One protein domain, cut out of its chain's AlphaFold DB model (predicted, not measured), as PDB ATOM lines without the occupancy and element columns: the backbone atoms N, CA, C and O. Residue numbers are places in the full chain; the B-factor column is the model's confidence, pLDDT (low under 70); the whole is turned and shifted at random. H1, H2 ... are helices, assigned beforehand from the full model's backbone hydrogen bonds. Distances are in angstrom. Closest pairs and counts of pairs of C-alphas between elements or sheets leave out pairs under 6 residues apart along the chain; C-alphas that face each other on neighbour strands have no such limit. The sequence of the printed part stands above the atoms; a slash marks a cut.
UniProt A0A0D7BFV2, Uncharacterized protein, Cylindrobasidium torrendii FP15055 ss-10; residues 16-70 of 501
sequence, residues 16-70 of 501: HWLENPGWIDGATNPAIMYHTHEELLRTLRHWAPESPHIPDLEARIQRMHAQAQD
ATOM      1  N   HIS A  16     143.992  89.036  60.901       97.56
ATOM      2  CA  HIS A  16     142.988  90.086  61.128       97.56
ATOM      3  C   HIS A  16     143.126  90.739  62.510       97.56
ATOM      4  O   HIS A  16     142.980  91.954  62.661       97.56
ATOM      5  N   TRP A  17     143.433  89.933  63.525       98.19
ATOM      6  CA  TRP A  17     143.664  90.432  64.870       98.19
ATOM      7  C   TRP A  17     144.989  91.202  64.978       98.19
ATOM      8  O   TRP A  17     145.057  92.183  65.712       98.19
ATOM      9  N   LEU A  18     146.031  90.823  64.226       98.00
ATOM     10  CA  LEU A  18     147.308  91.555  64.211       98.00
ATOM     11  C   LEU A  18     147.175  92.977  63.640       98.00
ATOM     12  O   LEU A  18     147.878  93.884  64.092       98.00
ATOM     13  N   GLU A  19     146.260  93.190  62.689       97.31
ATOM     14  CA  GLU A  19     145.945  94.518  62.145       97.31
ATOM     15  C   GLU A  19     145.181  95.395  63.150       97.31
ATOM     16  O   GLU A  19     145.420  96.603  63.231       97.31
ATOM     17  N   ASN A  20     144.274  94.794  63.927       97.06
ATOM     18  CA  ASN A  20     143.406  95.478  64.889       97.06
ATOM     19  C   ASN A  20     143.311  94.689  66.209       97.06
ATOM     20  O   ASN A  20     142.315  93.997  66.449       97.06
ATOM     21  N   PRO A  21     144.331  94.785  67.080       97.25
ATOM     22  CA  PRO A  21     144.408  93.978  68.288       97.25
ATOM     23  C   PRO A  21     143.293  94.333  69.269       97.25
ATOM     24  O   PRO A  21     143.012  95.500  69.555       97.25
ATOM     25  N   GLY A  22     142.671  93.300  69.829       96.94
ATOM     26  CA  GLY A  22     141.578  93.418  70.790       96.94
ATOM     27  C   GLY A  22     141.567  92.273  71.798       96.94
ATOM     28  O   GLY A  22     142.376  91.358  71.740       96.94
ATOM     29  N   TRP A  23     140.623  92.296  72.736       97.56
ATOM     30  CA  TRP A  23     140.565  91.314  73.829       97.56
ATOM     31  C   TRP A  23     140.249  89.878  73.391       97.56
ATOM     32  O   TRP A  23     140.514  88.942  74.140       97.56
ATOM     33  N   ILE A  24     139.669  89.698  72.204       96.88
ATOM     34  CA  ILE A  24     139.261  88.395  71.680       96.88
ATOM     35  C   ILE A  24     139.651  88.327  70.206       96.88
ATOM     36  O   ILE A  24     139.291  89.212  69.429       96.88
ATOM     37  N   ASP A  25     140.350  87.265  69.824       97.56
ATOM     38  CA  ASP A  25     140.535  86.870  68.434       97.56
ATOM     39  C   ASP A  25     139.480  85.824  68.064       97.56
ATOM     40  O   ASP A  25     139.620  84.636  68.347       97.56
ATOM     41  N   GLY A  26     138.383  86.290  67.466       93.75
ATOM     42  CA  GLY A  26     137.272  85.431  67.050       93.75
ATOM     43  C   GLY A  26     137.495  84.706  65.720       93.75
ATOM     44  O   GLY A  26     136.634  83.929  65.319       93.75
ATOM     45  N   ALA A  27     138.603  84.972  65.018       95.56
ATOM     46  CA  ALA A  27     138.893  84.353  63.725       95.56
ATOM     47  C   ALA A  27     139.689  83.039  63.852       95.56
ATOM     48  O   ALA A  27     139.853  82.321  62.866       95.56
ATOM     49  N   THR A  28     140.154  82.700  65.056       94.00
ATOM     50  CA  THR A  28     140.760  81.405  65.391       94.00
ATOM     51  C   THR A  28     139.723  80.443  65.989       94.00
ATOM     52  O   THR A  28     138.725  80.865  66.573       94.00
ATOM     53  N   ASN A  29     139.923  79.129  65.816       91.69
ATOM     54  CA  ASN A  29     139.077  78.089  66.415       91.69
ATOM     55  C   ASN A  29     139.946  77.076  67.191       91.69
ATOM     56  O   ASN A  29     140.656  76.294  66.553       91.69
ATOM     57  N   PRO A  30     139.897  77.060  68.538       93.56
ATOM     58  CA  PRO A  30     139.057  77.908  69.390       93.56
ATOM     59  C   PRO A  30     139.497  79.381  69.373       93.56
ATOM     60  O   PRO A  30     140.655  79.678  69.086       93.56
ATOM     61  N   ALA A  31     138.569  80.288  69.694       94.81
ATOM     62  CA  ALA A  31     138.868  81.713  69.808       94.81
ATOM     63  C   ALA A  31     139.901  81.958  70.916       94.81
ATOM     64  O   ALA A  31     139.794  81.391  72.009       94.81
ATOM     65  N   ILE A  32     140.878  82.824  70.651       96.88
ATOM     66  CA  ILE A  32     141.912  83.185  71.628       96.88
ATOM     67  C   ILE A  32     141.426  84.390  72.436       96.88
ATOM     68  O   ILE A  32     141.014  85.406  71.874       96.88
ATOM     69  N   MET A  33     141.469  84.286  73.765       96.00
ATOM     70  CA  MET A  33     141.109  85.370  74.683       96.00
ATOM     71  C   MET A  33     142.357  85.902  75.381       96.00
ATOM     72  O   MET A  33     143.203  85.127  75.820       96.00
ATOM     73  N   TYR A  34     142.440  87.223  75.510       95.94
ATOM     74  CA  TYR A  34     143.484  87.915  76.260       95.94
ATOM     75  C   TYR A  34     142.859  88.515  77.517       95.94
ATOM     76  O   TYR A  34     141.785  89.118  77.458       95.94
ATOM     77  N   HIS A  35     143.514  88.360  78.662       94.06
ATOM     78  CA  HIS A  35     142.982  88.782  79.959       94.06
ATOM     79  C   HIS A  35     143.687  90.019  80.511       94.06
ATOM     80  O   HIS A  35     143.126  90.729  81.349       94.06
ATOM     81  N   THR A  36     144.893  90.312  80.023       96.06
ATOM     82  CA  THR A  36     145.698  91.451  80.475       96.06
ATOM     83  C   THR A  36     146.253  92.264  79.302       96.06
ATOM     84  O   THR A  36     146.384  91.765  78.182       96.06
ATOM     85  N   HIS A  37     146.576  93.543  79.534       96.25
ATOM     86  CA  HIS A  37     147.209  94.366  78.492       96.25
ATOM     87  C   HIS A  37     148.638  93.868  78.213       96.25
ATOM     88  O   HIS A  37     149.135  93.982  77.096       96.25
ATOM     89  N   GLU A  38     149.280  93.271  79.214       96.62
ATOM     90  CA  GLU A  38     150.597  92.655  79.143       96.62
ATOM     91  C   GLU A  38     150.600  91.434  78.215       96.62
ATOM     92  O   GLU A  38     151.541  91.263  77.441       96.62
ATOM     93  N   GLU A  39     149.548  90.610  78.245       96.50
ATOM     94  CA  GLU A  39     149.360  89.488  77.314       96.50
ATOM     95  C   GLU A  39     149.164  89.963  75.872       96.50
ATOM     96  O   GLU A  39     149.805  89.428  74.964       96.50
ATOM     97  N   LEU A  40     148.340  90.998  75.661       97.50
ATOM     98  CA  LEU A  40     148.168  91.635  74.350       97.50
ATOM     99  C   LEU A  40     149.508  92.140  73.805       97.50
ATOM    100  O   LEU A  40     149.892  91.820  72.680       97.50
ATOM    101  N   LEU A  41     150.245  92.887  74.631       98.00
ATOM    102  CA  LEU A  41     151.526  93.476  74.258       98.00
ATOM    103  C   LEU A  41     152.577  92.403  73.975       98.00
ATOM    104  O   LEU A  41     153.321  92.510  73.001       98.00
ATOM    105  N   ARG A  42     152.639  91.355  74.803       97.44
ATOM    106  CA  ARG A  42     153.548  90.220  74.603       97.44
ATOM    107  C   ARG A  42     153.257  89.514  73.281       97.44
ATOM    108  O   ARG A  42     154.191  89.204  72.549       97.44
ATOM    109  N   THR A  43     151.982  89.287  72.977       97.81
ATOM    110  CA  THR A  43     151.551  88.610  71.746       97.81
ATOM    111  C   THR A  43     151.876  89.451  70.514       97.81
ATOM    112  O   THR A  43     152.475  88.934  69.573       97.81
ATOM    113  N   LEU A  44     151.585  90.757  70.549       97.88
ATOM    114  CA  LEU A  44     151.943  91.690  69.477       97.88
ATOM    115  C   LEU A  44     153.453  91.763  69.254       97.88
ATOM    116  O   LEU A  44     153.901  91.599  68.128       97.88
ATOM    117  N   ARG A  45     154.257  91.933  70.310       97.94
ATOM    118  CA  ARG A  45     155.725  91.978  70.182       97.94
ATOM    119  C   ARG A  45     156.310  90.695  69.590       97.94
ATOM    120  O   ARG A  45     157.339  90.760  68.928       97.94
ATOM    121  N   HIS A  46     155.686  89.545  69.848       98.12
ATOM    122  CA  HIS A  46     156.158  88.267  69.326       98.12
ATOM    123  C   HIS A  46     155.767  88.053  67.856       98.12
ATOM    124  O   HIS A  46     156.613  87.667  67.056       98.12
ATOM    125  N   TRP A  47     154.505  88.306  67.495       98.06
ATOM    126  CA  TRP A  47     153.963  87.956  66.173       98.06
ATOM    127  C   TRP A  47     153.921  89.115  65.166       98.06
ATOM    128  O   TRP A  47     153.910  88.865  63.965       98.06
ATOM    129  N   ALA A  48     153.921  90.367  65.630       98.00
ATOM    130  CA  ALA A  48     153.940  91.579  64.807       98.00
ATOM    131  C   ALA A  48     154.761  92.697  65.492       98.00
ATOM    132  O   ALA A  48     154.196  93.705  65.926       98.00
ATOM    133  N   PRO A  49     156.097  92.544  65.602       97.94
ATOM    134  CA  PRO A  49     156.960  93.486  66.325       97.94
ATOM    135  C   PRO A  49     156.943  94.916  65.762       97.94
ATOM    136  O   PRO A  49     157.274  95.852  66.484       97.94
ATOM    137  N   GLU A  50     156.534  95.097  64.504       98.06
ATOM    138  CA  GLU A  50     156.397  96.405  63.847       98.06
ATOM    139  C   GLU A  50     154.970  96.982  63.923       98.06
ATOM    140  O   GLU A  50     154.657  97.968  63.258       98.06
ATOM    141  N   SER A  51     154.077  96.376  64.715       97.62
ATOM    142  CA  SER A  51     152.694  96.840  64.830       97.62
ATOM    143  C   SER A  51     152.630  98.279  65.372       97.62
ATOM    144  O   SER A  51     153.187  98.558  66.441       97.62
ATOM    145  N   PRO A  52     151.891  99.195  64.711       97.69
ATOM    146  CA  PRO A  52     151.764 100.586  65.154       97.69
ATOM    147  C   PRO A  52     151.022 100.731  66.494       97.69
ATOM    148  O   PRO A  52     151.050 101.800  67.099       97.69
ATOM    149  N   HIS A  53     150.376  99.664  66.979       97.38
ATOM    150  CA  HIS A  53     149.621  99.646  68.237       97.38
ATOM    151  C   HIS A  53     150.499  99.438  69.482       97.38
ATOM    152  O   HIS A  53     150.053  99.707  70.597       97.38
ATOM    153  N   ILE A  54     151.745  98.972  69.315       98.31
ATOM    154  CA  ILE A  54     152.658  98.660  70.430       98.31
ATOM    155  C   ILE A  54     152.919  99.884  71.336       98.31
ATOM    156  O   ILE A  54     152.719  99.754  72.548       98.31
ATOM    157  N   PRO A  55     153.282 101.079  70.816       98.06
ATOM    158  CA  PRO A  55     153.576 102.239  71.663       98.06
ATOM    159  C   PRO A  55     152.379 102.729  72.492       98.06
ATOM    160  O   PRO A  55     152.543 103.108  73.652       98.06
ATOM    161  N   ASP A  56     151.164 102.709  71.929       97.12
ATOM    162  CA  ASP A  56     149.958 103.133  72.658       97.12
ATOM    163  C   ASP A  56     149.616 102.155  73.790       97.12
ATOM    164  O   ASP A  56     149.325 102.561  74.924       97.12
ATOM    165  N   LEU A  57     149.723 100.852  73.513       96.75
ATOM    166  CA  LEU A  57     149.470  99.813  74.502       96.75
ATOM    167  C   LEU A  57     150.481  99.874  75.660       96.75
ATOM    168  O   LEU A  57     150.090  99.773  76.825       96.75
ATOM    169  N   GLU A  58     151.759 100.132  75.367       97.88
ATOM    170  CA  GLU A  58     152.798 100.373  76.376       97.88
ATOM    171  C   GLU A  58     152.493 101.597  77.244       97.88
ATOM    172  O   GLU A  58     152.506 101.505  78.476       97.88
ATOM    173  N   ALA A  59     152.155 102.732  76.626       96.75
ATOM    174  CA  ALA A  59     151.801 103.951  77.352       96.75
ATOM    175  C   ALA A  59     150.565 103.745  78.245       96.75
ATOM    176  O   ALA A  59     150.451 104.307  79.339       96.75
ATOM    177  N   ARG A  60     149.610 102.921  77.804       96.38
ATOM    178  CA  ARG A  60     148.434 102.544  78.594       96.38
ATOM    179  C   ARG A  60     148.799 101.687  79.809       96.38
ATOM    180  O   ARG A  60     148.343 102.018  80.905       96.38
ATOM    181  N   ILE A  61     149.642 100.665  79.644       95.94
ATOM    182  CA  ILE A  61     150.142  99.831  80.753       95.94
ATOM    183  C   ILE A  61     150.899 100.693  81.773       95.94
ATOM    184  O   ILE A  61     150.623 100.628  82.971       95.94
ATOM    185  N   GLN A  62     151.783 101.581  81.308       96.94
ATOM    186  CA  GLN A  62     152.534 102.487  82.183       96.94
ATOM    187  C   GLN A  62     151.616 103.406  83.004       96.94
ATOM    188  O   GLN A  62     151.818 103.555  84.211       96.94
ATOM    189  N   ARG A  63     150.567 103.979  82.394       96.75
ATOM    190  CA  ARG A  63     149.566 104.791  83.114       96.75
ATOM    191  C   ARG A  63     148.820 103.984  84.175       96.75
ATOM    192  O   ARG A  63     148.610 104.492  85.274       96.75
ATOM    193  N   MET A  64     148.442 102.743  83.867       92.12
ATOM    194  CA  MET A  64     147.770 101.862  84.826       92.12
ATOM    195  C   MET A  64     148.671 101.536  86.022       92.12
ATOM    196  O   MET A  64     148.222 101.626  87.164       92.12
ATOM    197  N   HIS A  65     149.952 101.241  85.786       93.38
ATOM    198  CA  HIS A  65     150.920 101.016  86.860       93.38
ATOM    199  C   HIS A  65     151.160 102.269  87.709       93.38
ATOM    200  O   HIS A  65     151.163 102.176  88.936       93.38
ATOM    201  N   ALA A  66     151.285 103.446  87.091       93.50
ATOM    202  CA  ALA A  66     151.433 104.703  87.823       93.50
ATOM    203  C   ALA A  66     150.210 104.998  88.714       93.50
ATOM    204  O   ALA A  66     150.366 105.369  89.876       93.50
ATOM    205  N   GLN A  67     148.994 104.770  88.207       91.44
ATOM    206  CA  GLN A  67     147.760 104.920  88.989       91.44
ATOM    207  C   GLN A  67     147.676 103.923  90.150       91.44
ATOM    208  O   GLN A  67     147.250 104.292  91.245       91.44
ATOM    209  N   ALA A  68     148.083 102.671  89.930       87.00
ATOM    210  CA  ALA A  68     148.126 101.664  90.985       87.00
ATOM    211  C   ALA A  68     149.119 102.054  92.093       87.00
ATOM    212  O   ALA A  68     148.797 101.936  93.273       87.00
ATOM    213  N   GLN A  69     150.287 102.592  91.730       90.31
ATOM    214  CA  GLN A  69     151.282 103.069  92.694       90.31
ATOM    215  C   GLN A  69     150.825 104.318  93.462       90.31
ATOM    216  O   GLN A  69     151.078 104.404  94.664       90.31
ATOM    217  N   ASP A  70     150.127 105.262  92.819       89.56
ATOM    218  CA  ASP A  70     149.595 106.457  93.500       89.56
ATOM    219  C   ASP A  70     148.559 106.080  94.570       89.56
ATOM    220  O   ASP A  70     148.562 106.629  95.670       89.56
TER     221      ASP A  70
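This is residues 16 to 70 of the 501 residues of an uncharacterized protein of Cylindrobasidium torrendii FP15055 ss-10 (UniProt A0A0D7BFV2). The main picture is a helical hairpin of H2 and H3, with a long loop, residues 20 to 36, that folds back on itself before H2, and the short H1 near H2. The last part of H3, residues 65 to 70, sticks out free at one end of the elongated whole. The printed part has 55 residues, with three named helices in the order H1, H2, H3 and no named strand; the class is all helix. It is only just compact, close to loose, with a radius of gyration of the C-alphas of 12.1 A, and its C-alphas span 40 by 23 by 15 A.

H1, residues 16 to 19, is close to but not clearly touching H2, residues 37 to 47; their closest C-alphas, those of Leu 18 and Leu 44, are 7.0 A apart. Between them, residues 24 to 25 pair with residues 32 to 33, antiparallel, in stretches too short to be named. H2 touches H3, residues 54 to 70, and the two form a helical hairpin at a shallow tilt of 25 degrees, opposite ways. Their closest C-alphas are those of Leu 41 and Ile 54, 6.5 A apart, and H3 touches H2 with residues 54 to 61 alone. H1 and H3 are apart. In H2 and H3 every O i to N i+4 pair is within hydrogen-bond range; H1 is too short for such a pair, and its one O i to N i+3 pair is not within range.

H1 begins at C-alpha 16, (142.988, 90.086, 61.128), and measures 5.4 A from first to last C-alpha. H2 begins at C-alpha 37, (147.209, 94.366, 78.492), and measures 15.4 A. H3, the longest helix with 17 residues, measures 24.5 A and ends at C-alpha 70, (149.595, 106.457, 93.500).

The two C-alphas farthest apart, those of Asn 29 and Asp 70, are 40.6 A apart. The link from H1 to H2 is long, with 17 residues, and the link from H2 to H3 is short, with 6. The printed part has no cut. The mean pLDDT of the printed part is 96.1, and no printed residue is under 70.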